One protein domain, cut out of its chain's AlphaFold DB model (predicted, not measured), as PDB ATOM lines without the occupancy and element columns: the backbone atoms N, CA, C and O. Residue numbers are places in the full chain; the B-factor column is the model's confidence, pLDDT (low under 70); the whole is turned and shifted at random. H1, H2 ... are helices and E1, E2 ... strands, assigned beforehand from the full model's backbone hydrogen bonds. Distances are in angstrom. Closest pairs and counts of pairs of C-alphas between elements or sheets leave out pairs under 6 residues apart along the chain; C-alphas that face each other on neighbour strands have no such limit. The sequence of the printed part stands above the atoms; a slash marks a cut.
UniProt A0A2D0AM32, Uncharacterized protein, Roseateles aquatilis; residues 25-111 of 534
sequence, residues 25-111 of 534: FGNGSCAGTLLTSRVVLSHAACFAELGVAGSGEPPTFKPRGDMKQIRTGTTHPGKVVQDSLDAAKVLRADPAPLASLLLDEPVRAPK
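What this domain is: This is residues 25 to 111 of the 534 residues of an uncharacterized protein of Roseateles aquatilis (UniProt A0A2D0AM32). One five-stranded sheet, strongly twisted and curled like part of a barrel, folds back on itself: E1 and E2 face E4 and E3 across the hinge E5. Short helix H1 packs on this sheet, H2 lies beyond one end of it, and residues 52 to 57 stick out. The 87 printed residues run E1 E2 H1 E3 E4 H2 E5, the sheet order is E1 E2 E5 E4 E3, all antiparallel, and the class is mixed, with under half of the residues in named elements. The whole is compact, radius of gyration of the C-alphas 13.7 A, spanning 49 by 24 by 20 A.

How they stand to each other: Start at edge strand E1, residues 31 to 36, in a hairpin with E2, residues 39 to 43, at 149 degrees; find N 33 and O 41 at 2.8 A. H1, residues 44 to 47, is on the sheet at a height of 6.5 A. Edge strand E3, residues 64 to 68, forms a hairpin with E4, residues 75 to 82, at 134 degrees; N 76 and O 67 are 2.8 A apart. H2, residues 87 to 93, is not on the sheet. E5, residues 98 to 103, is the antiparallel neighbour of E2, with N 101 and O 40 within hydrogen-bond range at 2.8 A, and of E4, with N 81 and O 100 within hydrogen-bond range at 2.8 A. The closest C-alphas of H1 and E5, Ala 44 and Ala 99, are 4.6 A apart. H2 has 2 of 3 O i to N i+4 pairs within hydrogen-bond range; H1 is too short for one.

Where its parts are: Find C-alpha 31 at (318.982, 376.991, 385.071), where E1 begins its 15.9 A. E2 covers 13.2 A, H1 5.6 A and E3 14.0 A. E4 covers 20.3 A and bends by 59 degrees at residue 79. H2 covers 9.8 A; E5 covers 15.9 A and ends at C-alpha 103, (305.756, 374.829, 391.918).

The domain as a whole: The C-alphas farthest apart, of Gly 56 and Lys 111, are 49.3 A apart. The printed part has no cut. The link H1 to E3 is long. Look for pLDDT under 70 at residues 51 to 54 and 84 to 96.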
ATOM      1  N   PHE A  25     317.565 379.272 390.341       93.19
ATOM      2  CA  PHE A  25     317.257 377.843 390.324       93.19
ATOM      3  C   PHE A  25     318.126 377.128 389.284       93.19
ATOM      4  O   PHE A  25     318.567 377.736 388.309       93.19
ATOM      5  N   GLY A  26     318.366 375.833 389.471       90.06
ATOM      6  CA  GLY A  26     319.043 374.990 388.492       90.06
ATOM      7  C   GLY A  26     319.275 373.567 388.987       90.06
ATOM      8  O   GLY A  26     319.255 373.319 390.185       90.06
ATOM      9  N   ASN A  27     319.474 372.618 388.076       82.62
ATOM     10  CA  ASN A  27     319.651 371.190 388.382       82.62
ATOM     11  C   ASN A  27     320.890 370.580 387.692       82.62
ATOM     12  O   ASN A  27     320.927 369.387 387.405       82.62
ATOM     13  N   GLY A  28     321.923 371.392 387.433       76.06
ATOM     14  CA  GLY A  28     323.197 370.951 386.851       76.06
ATOM     15  C   GLY A  28     323.242 371.021 385.324       76.06
ATOM     16  O   GLY A  28     324.228 371.512 384.773       76.06
ATOM     17  N   SER A  29     322.170 370.598 384.650       81.81
ATOM     18  CA  SER A  29     322.016 370.701 383.190       81.81
ATOM     19  C   SER A  29     321.216 371.923 382.746       81.81
ATOM     20  O   SER A  29     321.289 372.305 381.579       81.81
ATOM     21  N   CYS A  30     320.472 372.524 383.671       88.75
ATOM     22  CA  CYS A  30     319.589 373.642 383.405       88.75
ATOM     23  C   CYS A  30     319.567 374.651 384.538       88.75
ATOM     24  O   CYS A  30     319.841 374.330 385.697       88.75
ATOM     25  N   ALA A  31     319.179 375.869 384.179       91.38
ATOM     26  CA  ALA A  31     318.982 376.991 385.071       91.38
ATOM     27  C   ALA A  31     317.546 377.522 384.973       91.38
ATOM     28  O   ALA A  31     316.816 377.251 384.019       91.38
ATOM     29  N   GLY A  32     317.130 378.280 385.976       93.81
ATOM     30  CA  GLY A  32     315.802 378.859 386.055       93.81
ATOM     31  C   GLY A  32     315.778 380.093 386.947       93.81
ATOM     32  O   GLY A  32     316.672 380.321 387.766       93.81
ATOM     33  N   THR A  33     314.737 380.901 386.781       95.06
ATOM     34  CA  THR A  33     314.557 382.162 387.504       95.06
ATOM     35  C   THR A  33     313.184 382.220 388.150       95.06
ATOM     36  O   THR A  33     312.164 382.139 387.470       95.06
ATOM     37  N   LEU A  34     313.147 382.408 389.466       95.44
ATOM     38  CA  LEU A  34     311.920 382.562 390.238       95.44
ATOM     39  C   LEU A  34     311.324 383.966 390.035       95.44
ATOM     40  O   LEU A  34     311.873 384.973 390.502       95.44
ATOM     41  N   LEU A  35     310.182 384.017 389.352       94.12
ATOM     42  CA  LEU A  35     309.434 385.242 389.055       94.12
ATOM     43  C   LEU A  35     308.510 385.645 390.204       94.12
ATOM     44  O   LEU A  35     308.405 386.820 390.553       94.12
ATOM     45  N   THR A  36     307.837 384.658 390.790       92.25
ATOM     46  CA  THR A  36     306.919 384.827 391.921       92.25
ATOM     47  C   THR A  36     307.099 383.678 392.906       92.25
ATOM     48  O   THR A  36     307.975 382.843 392.724       92.25
ATOM     49  N   SER A  37     306.278 383.588 393.954       91.94
ATOM     50  CA  SER A  37     306.425 382.520 394.952       91.94
ATOM     51  C   SER A  37     306.310 381.100 394.390       91.94
ATOM     52  O   SER A  37     306.826 380.182 395.015       91.94
ATOM     53  N   ARG A  38     305.674 380.911 393.229       94.88
ATOM     54  CA  ARG A  38     305.378 379.585 392.658       94.88
ATOM     55  C   ARG A  38     305.840 379.403 391.218       94.88
ATOM     56  O   ARG A  38     305.558 378.370 390.633       94.88
ATOM     57  N   VAL A  39     306.494 380.391 390.618       95.94
ATOM     58  CA  VAL A  39     306.710 380.406 389.165       95.94
ATOM     59  C   VAL A  39     308.192 380.500 388.886       95.94
ATOM     60  O   VAL A  39     308.788 381.565 389.061       95.94
ATOM     61  N   VAL A  40     308.779 379.390 388.447       96.19
ATOM     62  CA  VAL A  40     310.154 379.361 387.946       96.19
ATOM     63  C   VAL A  40     310.110 379.341 386.431       96.19
ATOM     64  O   VAL A  40     309.530 378.443 385.835       96.19
ATOM     65  N   LEU A  41     310.726 380.331 385.804       95.44
ATOM     66  CA  LEU A  41     310.855 380.398 384.358       95.44
ATOM     67  C   LEU A  41     312.185 379.791 383.919       95.44
ATOM     68  O   LEU A  41     313.214 380.039 384.548       95.44
ATOM     69  N   SER A  42     312.167 379.027 382.833       94.19
ATOM     70  CA  SER A  42     313.347 378.415 382.236       94.19
ATOM     71  C   SER A  42     313.166 378.237 380.723       94.19
ATOM     72  O   SER A  42     312.135 378.571 380.138       94.19
ATOM     73  N   HIS A  43     314.197 377.699 380.086       91.56
ATOM     74  CA  HIS A  43     314.178 377.264 378.705       91.56
ATOM     75  C   HIS A  43     313.391 375.952 378.584       91.56
ATOM     76  O   HIS A  43     313.579 375.036 379.379       91.56
ATOM     77  N   ALA A  44     312.554 375.795 377.563       89.50
ATOM     78  CA  ALA A  44     311.697 374.621 377.399       89.50
ATOM     79  C   ALA A  44     312.497 373.319 377.257       89.50
ATOM     80  O   ALA A  44     312.100 372.292 377.801       89.50
ATOM     81  N   ALA A  45     313.672 373.371 376.618       87.25
ATOM     82  CA  ALA A  45     314.592 372.229 376.546       87.25
ATOM     83  C   ALA A  45     314.997 371.661 377.924       87.25
ATOM     84  O   ALA A  45     315.400 370.507 377.997       87.25
ATOM     85  N   CYS A  46     314.848 372.425 379.011       89.38
ATOM     86  CA  CYS A  46     315.100 371.943 380.369       89.38
ATOM     87  C   CYS A  46     314.068 370.947 380.889       89.38
ATOM     88  O   CYS A  46     314.340 370.220 381.841       89.38
ATOM     89  N   PHE A  47     312.901 370.893 380.251       90.62
ATOM     90  CA  PHE A  47     311.824 369.965 380.581       90.62
ATOM     91  C   PHE A  47     311.496 369.021 379.420       90.62
ATOM     92  O   PHE A  47     310.511 368.286 379.484       90.62
ATOM     93  N   ALA A  48     312.309 369.042 378.365       87.75
ATOM     94  CA  ALA A  48     312.201 368.122 377.249       87.75
ATOM     95  C   ALA A  48     313.096 366.904 377.483       87.75
ATOM     96  O   ALA A  48     314.247 367.027 377.905       87.75
ATOM     97  N   GLU A  49     312.592 365.722 377.155       82.12
ATOM     98  CA  GLU A  49     313.448 364.577 376.887       82.12
ATOM     99  C   GLU A  49     313.975 364.743 375.467       82.12
ATOM    100  O   GLU A  49     313.221 364.768 374.490       82.12
ATOM    101  N   LEU A  50     315.291 364.935 375.353       70.19
ATOM    102  CA  LEU A  50     315.937 364.895 374.054       70.19
ATOM    103  C   LEU A  50     315.770 363.469 373.530       70.19
ATOM    104  O   LEU A  50     316.387 362.541 374.057       70.19
ATOM    105  N   GLY A  51     314.927 363.305 372.509       62.62
ATOM    106  CA  GLY A  51     314.873 362.070 371.740       62.62
ATOM    107  C   GLY A  51     316.280 361.688 371.279       62.62
ATOM    108  O   GLY A  51     317.165 362.544 371.150       62.62
ATOM    109  N   VAL A  52     316.509 360.396 371.046       66.38
ATOM    110  CA  VAL A  52     317.815 359.902 370.592       66.38
ATOM    111  C   VAL A  52     318.241 360.715 369.370       66.38
ATOM    112  O   VAL A  52     317.503 360.780 368.383       66.38
ATOM    113  N   ALA A  53     319.394 361.383 369.452       61.66
ATOM    114  CA  ALA A  53     319.866 362.265 368.391       61.66
ATOM    115  C   ALA A  53     319.898 361.507 367.051       61.66
ATOM    116  O   ALA A  53     320.592 360.502 366.922       61.66
ATOM    117  N   GLY A  54     319.129 361.982 366.064       67.06
ATOM    118  CA  GLY A  54     319.004 361.350 364.743       67.06
ATOM    119  C   GLY A  54     317.765 360.470 364.535       67.06
ATOM    120  O   GLY A  54     317.533 360.049 363.408       67.06
ATOM    121  N   SER A  55     316.940 360.241 365.564       76.06
ATOM    122  CA  SER A  55     315.669 359.500 365.437       76.06
ATOM    123  C   SER A  55     314.604 360.237 364.613       76.06
ATOM    124  O   SER A  55     313.683 359.613 364.098       76.06
ATOM    125  N   GLY A  56     314.717 361.564 364.481       76.88
ATOM    126  CA  GLY A  56     313.690 362.398 363.848       76.88
ATOM    127  C   GLY A  56     312.428 362.576 364.699       76.88
ATOM    128  O   GLY A  56     311.530 363.308 364.289       76.88
ATOM    129  N   GLU A  57     312.366 361.954 365.880       76.44
ATOM    130  CA  GLU A  57     311.255 362.125 366.806       76.44
ATOM    131  C   GLU A  57     311.295 363.527 367.429       76.44
ATOM    132  O   GLU A  57     312.365 364.012 367.823       76.44
ATOM    133  N   PRO A  58     310.142 364.215 367.511       74.00
ATOM    134  CA  PRO A  58     310.071 365.493 368.195       74.00
ATOM    135  C   PRO A  58     310.377 365.303 369.691       74.00
ATOM    136  O   PRO A  58     310.013 364.276 370.264       74.00
ATOM    137  N   PRO A  59     311.014 366.288 370.347       77.38
ATOM    138  CA  PRO A  59     311.248 366.228 371.785       77.38
ATOM    139  C   PRO A  59     309.923 366.068 372.539       77.38
ATOM    140  O   PRO A  59     308.964 366.806 372.289       77.38
ATOM    141  N   THR A  60     309.873 365.120 373.472       83.69
ATOM    142  CA  THR A  60     308.718 364.908 374.348       83.69
ATOM    143  C   THR A  60     308.870 365.762 375.601       83.69
ATOM    144  O   THR A  60     309.907 365.767 376.264       83.69
ATOM    145  N   PHE A  61     307.836 366.532 375.935       87.00
ATOM    146  CA  PHE A  61     307.849 367.386 377.119       87.00
ATOM    147  C   PHE A  61     307.331 366.633 378.336       87.00
ATOM    148  O   PHE A  61     306.270 366.007 378.296       87.00
ATOM    149  N   LYS A  62     308.057 366.746 379.449       90.56
ATOM    150  CA  LYS A  62     307.598 366.220 380.731       90.56
ATOM    151  C   LYS A  62     306.488 367.127 381.270       90.56
ATOM    152  O   LYS A  62     306.715 368.326 381.401       90.56
ATOM    153  N   PRO A  63     305.313 366.593 381.651       93.56
ATOM    154  CA  PRO A  63     304.235 367.401 382.235       93.56
ATOM    155  C   PRO A  63     304.567 367.891 383.652       93.56
ATOM    156  O   PRO A  63     303.915 368.788 384.188       93.56
ATOM    157  N   ARG A  64     305.572 367.279 384.284       95.94
ATOM    158  CA  ARG A  64     306.073 367.613 385.613       95.94
ATOM    159  C   ARG A  64     307.589 367.664 385.584       95.94
ATOM    160  O   ARG A  64     308.227 366.974 384.793       95.94
ATOM    161  N   GLY A  65     308.152 368.462 386.469       94.44
ATOM    162  CA  GLY A  65     309.588 368.584 386.631       94.44
ATOM    163  C   GLY A  65     309.926 369.014 388.041       94.44
ATOM    164  O   GLY A  65     309.044 369.240 388.874       94.44
ATOM    165  N   ASP A  66     311.215 369.146 388.290       95.19
ATOM    166  CA  ASP A  66     311.730 369.754 389.495       95.19
ATOM    167  C   ASP A  66     312.860 370.723 389.153       95.19
ATOM    168  O   ASP A  66     313.484 370.667 388.089       95.19
ATOM    169  N   MET A  67     313.083 371.673 390.053       93.69
ATOM    170  CA  MET A  67     314.262 372.522 390.018       93.69
ATOM    171  C   MET A  67     314.787 372.731 391.428       93.69
ATOM    172  O   MET A  67     314.023 372.918 392.375       93.69
ATOM    173  N   LYS A  68     316.111 372.729 391.562       93.25
ATOM    174  CA  LYS A  68     316.783 372.966 392.834       93.25
ATOM    175  C   LYS A  68     317.085 374.454 392.984       93.25
ATOM    176  O   LYS A  68     317.668 375.072 392.098       93.25
ATOM    177  N   GLN A  69     316.664 375.050 394.093       92.06
ATOM    178  CA  GLN A  69     317.034 376.416 394.441       92.06
ATOM    179  C   GLN A  69     318.530 376.430 394.754       92.06
ATOM    180  O   GLN A  69     318.977 375.725 395.657       92.06
ATOM    181  N   ILE A  70     319.312 377.215 394.010       86.56
ATOM    182  CA  ILE A  70     320.777 377.077 394.015       86.56
ATOM    183  C   ILE A  70     321.345 377.339 395.410       86.56
ATOM    184  O   ILE A  70     322.145 376.552 395.905       86.56
ATOM    185  N   ARG A  71     320.882 378.411 396.062       84.25
ATOM    186  CA  ARG A  71     321.390 378.838 397.370       84.25
ATOM    187  C   ARG A  71     321.102 377.853 398.500       84.25
ATOM    188  O   ARG A  71     321.947 377.643 399.353       84.25
ATOM    189  N   THR A  72     319.888 377.317 398.559       86.38
ATOM    190  CA  THR A  72     319.464 376.454 399.677       86.38
ATOM    191  C   THR A  72     319.691 374.979 399.379       86.38
ATOM    192  O   THR A  72     319.569 374.138 400.263       86.38
ATOM    193  N   GLY A  73     319.928 374.646 398.112       87.75
ATOM    194  CA  GLY A  73     319.949 373.285 397.616       87.75
ATOM    195  C   GLY A  73     318.609 372.548 397.718       87.75
ATOM    196  O   GLY A  73     318.580 371.339 397.502       87.75
ATOM    197  N   THR A  74     317.510 373.238 398.025       91.38
ATOM    198  CA  THR A  74     316.188 372.613 398.154       91.38
ATOM    199  C   THR A  74     315.594 372.340 396.776       91.38
ATOM    200  O   THR A  74     315.572 373.228 395.925       91.38
ATOM    201  N   THR A  75     315.106 371.123 396.547       94.94
ATOM    202  CA  THR A  75     314.422 370.740 395.304       94.94
ATOM    203  C   THR A  75     312.935 371.062 395.392       94.94
ATOM    204  O   THR A  75     312.275 370.696 396.362       94.94
ATOM    205  N   HIS A  76     312.406 371.721 394.366       95.88
ATOM    206  CA  HIS A  76     311.004 372.105 394.271       95.88
ATOM    207  C   HIS A  76     310.346 371.418 393.067       95.88
ATOM    208  O   HIS A  76     310.689 371.754 391.929       95.88
ATOM    209  N   PRO A  77     309.422 370.467 393.290       97.38
ATOM    210  CA  PRO A  77     308.641 369.865 392.219       97.38
ATOM    211  C   PRO A  77     307.534 370.808 391.736       97.38
ATOM    212  O   PRO A  77     307.086 371.708 392.455       97.38
ATOM    213  N   GLY A  78     307.074 370.586 390.508       96.94
ATOM    214  CA  GLY A  78     305.975 371.352 389.945       96.94
ATOM    215  C   GLY A  78     305.428 370.811 388.632       96.94
ATOM    216  O   GLY A  78     305.939 369.856 388.037       96.94
ATOM    217  N   LYS A  79     304.366 371.466 388.169       96.94
ATOM    218  CA  LYS A  79     303.771 371.272 386.845       96.94
ATOM    219  C   LYS A  79     304.536 372.101 385.819       96.94
ATOM    220  O   LYS A  79     304.749 373.293 386.023       96.94
ATOM    221  N   VAL A  80     304.908 371.489 384.702       95.19
ATOM    222  CA  VAL A  80     305.533 372.199 383.584       95.19
ATOM    223  C   VAL A  80     304.435 372.731 382.672       95.19
ATOM    224  O   VAL A  80     303.550 371.990 382.242       95.19
ATOM    225  N   VAL A  81     304.495 374.023 382.376       94.06
ATOM    226  CA  VAL A  81     303.617 374.689 381.419       94.06
ATOM    227  C   VAL A  81     304.476 375.392 380.382       94.06
ATOM    228  O   VAL A  81     305.323 376.219 380.710       94.06
ATOM    229  N   GLN A  82     304.259 375.052 379.119       87.56
ATOM    230  CA  GLN A  82     304.980 375.629 377.994       87.56
ATOM    231  C   GLN A  82     304.165 376.746 377.342       87.56
ATOM    232  O   GLN A  82     302.931 376.765 377.424       87.56
ATOM    233  N   ASP A  83     304.859 377.662 376.669       78.06
ATOM    234  CA  ASP A  83     304.217 378.539 375.699       78.06
ATOM    235  C   ASP A  83     303.597 377.703 374.577       78.06
ATOM    236  O   ASP A  83     304.299 377.081 373.782       78.06
ATOM    237  N   SER A  84     302.262 377.615 374.585       58.00
ATOM    238  CA  SER A  84     301.462 376.718 373.743       58.00
ATOM    239  C   SER A  84     301.305 377.211 372.311       58.00
ATOM    240  O   SER A  84     300.448 376.713 371.577       58.00
ATOM    241  N   LEU A  85     302.075 378.218 371.907       55.28
ATOM    242  CA  LEU A  85     302.350 378.401 370.497       55.28
ATOM    243  C   LEU A  85     302.792 377.015 369.979       55.28
ATOM    244  O   LEU A  85     303.611 376.335 370.587       55.28
ATOM    245  N   ASP A  86     302.110 376.533 368.947       55.53
ATOM    246  CA  ASP A  86     302.317 375.237 368.293       55.53
ATOM    247  C   ASP A  86     303.809 374.842 368.354       55.53
ATOM    248  O   ASP A  86     304.643 375.628 367.904       55.53
ATOM    249  N   ALA A  87     304.197 373.719 368.972       45.59
ATOM    250  CA  ALA A  87     305.607 373.459 369.324       45.59
ATOM    251  C   ALA A  87     306.558 373.584 368.108       45.59
ATOM    252  O   ALA A  87     307.700 374.033 368.228       45.59
ATOM    253  N   ALA A  88     306.044 373.284 366.909       47.62
ATOM    254  CA  ALA A  88     306.726 373.470 365.631       47.62
ATOM    255  C   ALA A  88     306.859 374.941 365.174       47.62
ATOM    256  O   ALA A  88     307.787 375.262 364.426       47.62
ATOM    257  N   LYS A  89     305.946 375.828 365.590       51.00
ATOM    258  CA  LYS A  89     306.001 377.285 365.393       51.00
ATOM    259  C   LYS A  89     306.870 377.973 366.439       51.00
ATOM    260  O   LYS A  89     307.552 378.914 366.061       51.00
ATOM    261  N   VAL A  90     306.917 377.520 367.695       46.53
ATOM    262  CA  VAL A  90     307.776 378.139 368.737       46.53
ATOM    263  C   VAL A  90     309.243 377.931 368.435       46.53
ATOM    264  O   VAL A  90     310.005 378.888 368.459       46.53
ATOM    265  N   LEU A  91     309.624 376.711 368.050       47.94
ATOM    266  CA  LEU A  91     311.008 376.400 367.688       47.94
ATOM    267  C   LEU A  91     311.522 377.231 366.500       47.94
ATOM    268  O   LEU A  91     312.729 377.369 366.338       47.94
ATOM    269  N   ARG A  92     310.623 377.800 365.684       54.94
ATOM    270  CA  ARG A  92     310.966 378.738 364.604       54.94
ATOM    271  C   ARG A  92     310.782 380.199 365.044       54.94
ATOM    272  O   ARG A  92     311.603 381.056 364.768       54.94
ATOM    273  N   ALA A  93     309.754 380.536 365.809       57.84
ATOM    274  CA  ALA A  93     309.455 381.928 366.147       57.84
ATOM    275  C   ALA A  93     310.301 382.511 367.293       57.84
ATOM    276  O   ALA A  93     310.358 383.736 367.402       57.84
ATOM    277  N   ASP A  94     310.936 381.673 368.119       65.56
ATOM    278  CA  ASP A  94     311.618 382.090 369.349       65.56
ATOM    279  C   ASP A  94     312.953 381.340 369.560       65.56
ATOM    280  O   ASP A  94     312.951 380.104 369.594       65.56
ATOM    281  N   PRO A  95     314.104 382.042 369.670       64.69
ATOM    282  CA  PRO A  95     315.408 381.398 369.849       64.69
ATOM    283  C   PRO A  95     315.534 380.618 371.160       64.69
ATOM    284  O   PRO A  95     316.423 379.776 371.270       64.69
ATOM    285  N   ALA A  96     314.685 380.886 372.155       68.81
ATOM    286  CA  ALA A  96     314.509 380.021 373.313       68.81
ATOM    287  C   ALA A  96     313.028 379.844 373.643       68.81
ATOM    288  O   ALA A  96     312.499 380.645 374.412       68.81
ATOM    289  N   PRO A  97     312.372 378.767 373.159       83.00
ATOM    290  CA  PRO A  97     311.058 378.404 373.675       83.00
ATOM    291  C   PRO A  97     311.089 378.447 375.203       83.00
ATOM    292  O   PRO A  97     311.935 377.793 375.818       83.00
ATOM    293  N   LEU A  98     310.193 379.209 375.820       89.50
ATOM    294  CA  LEU A  98     310.114 379.287 377.274       89.50
ATOM    295  C   LEU A  98     309.203 378.201 377.840       89.50
ATOM    296  O   LEU A  98     308.211 377.785 377.235       89.50
ATOM    297  N   ALA A  99     309.534 377.773 379.051       92.88
ATOM    298  CA  ALA A  99     308.668 376.962 379.883       92.88
ATOM    299  C   ALA A  99     308.693 377.484 381.315       92.88
ATOM    300  O   ALA A  99     309.712 377.965 381.814       92.88
ATOM    301  N   SER A 100     307.557 377.362 381.981       94.44
ATOM    302  CA  SER A 100     307.410 377.680 383.391       94.44
ATOM    303  C   SER A 100     307.194 376.400 384.182       94.44
ATOM    304  O   SER A 100     306.388 375.553 383.801       94.44
ATOM    305  N   LEU A 101     307.882 376.279 385.311       96.56
ATOM    306  CA  LEU A 101     307.594 375.299 386.343       96.56
ATOM    307  C   LEU A 101     306.731 375.974 387.415       96.56
ATOM    308  O   LEU A 101     307.200 376.842 388.157       96.56
ATOM    309  N   LEU A 102     305.460 375.581 387.465       96.88
ATOM    310  CA  LEU A 102     304.513 375.968 388.502       96.88
ATOM    311  C   LEU A 102     304.716 375.054 389.706       96.88
ATOM    312  O   LEU A 102     304.308 373.893 389.689       96.88
ATOM    313  N   LEU A 103     305.390 375.575 390.723       96.81
ATOM    314  CA  LEU A 103     305.756 374.829 391.918       96.81
ATOM    315  C   LEU A 103     304.508 374.384 392.684       96.81
ATOM    316  O   LEU A 103     303.571 375.169 392.877       96.81
ATOM    317  N   ASP A 104     304.529 373.141 393.165       96.50
ATOM    318  CA  ASP A 104     303.434 372.590 393.973       96.50
ATOM    319  C   ASP A 104     303.256 373.410 395.269       96.50
ATOM    320  O   ASP A 104     302.137 373.727 395.689       96.50
ATOM    321  N   GLU A 105     304.380 373.843 395.851       95.19
ATOM    322  CA  GLU A 105     304.439 374.686 397.041       95.19
ATOM    323  C   GLU A 105     305.129 376.031 396.770       95.19
ATOM    324  O   GLU A 105     306.105 376.097 396.018       95.19
ATOM    325  N   PRO A 106     304.675 377.123 397.415       94.19
ATOM    326  CA  PRO A 106     305.342 378.406 397.303       94.19
ATOM    327  C   PRO A 106     306.706 378.369 397.999       94.19
ATOM    328  O   PRO A 106     306.829 377.908 399.136       94.19
ATOM    329  N   VAL A 107     307.722 378.944 397.356       92.56
ATOM    330  CA  VAL A 107     309.046 379.151 397.950       92.56
ATOM    331  C   VAL A 107     308.895 380.063 399.162       92.56
ATOM    332  O   VAL A 107     308.531 381.241 399.055       92.56
ATOM    333  N   ARG A 108     309.150 379.504 400.345       88.38
ATOM    334  CA  ARG A 108     309.053 380.237 401.606       88.38
ATOM    335  C   ARG A 108     310.250 381.161 401.768       88.38
ATOM    336  O   ARG A 108     311.349 380.906 401.288       88.38
ATOM    337  N   ALA A 109     310.018 382.257 402.475       73.56
ATOM    338  CA  ALA A 109     311.103 383.123 402.897       73.56
ATOM    339  C   ALA A 109     312.025 382.382 403.872       73.56
ATOM    340  O   ALA A 109     311.505 381.639 404.711       73.56
ATOM    341  N   PRO A 110     313.340 382.658 403.857       72.50
ATOM    342  CA  PRO A 110     314.181 382.339 405.001       72.50
ATOM    343  C   PRO A 110     313.568 382.970 406.257       72.50
ATOM    344  O   PRO A 110     312.977 384.059 406.186       72.50
ATOM    345  N   LYS A 111     313.677 382.297 407.405       74.62
ATOM    346  CA  LYS A 111     313.219 382.878 408.670       74.62
ATOM    347  C   LYS A 111     314.037 384.145 408.939       74.62
ATOM    348  O   LYS A 111     315.211 384.215 408.591       74.62
TER     349      LYS A 111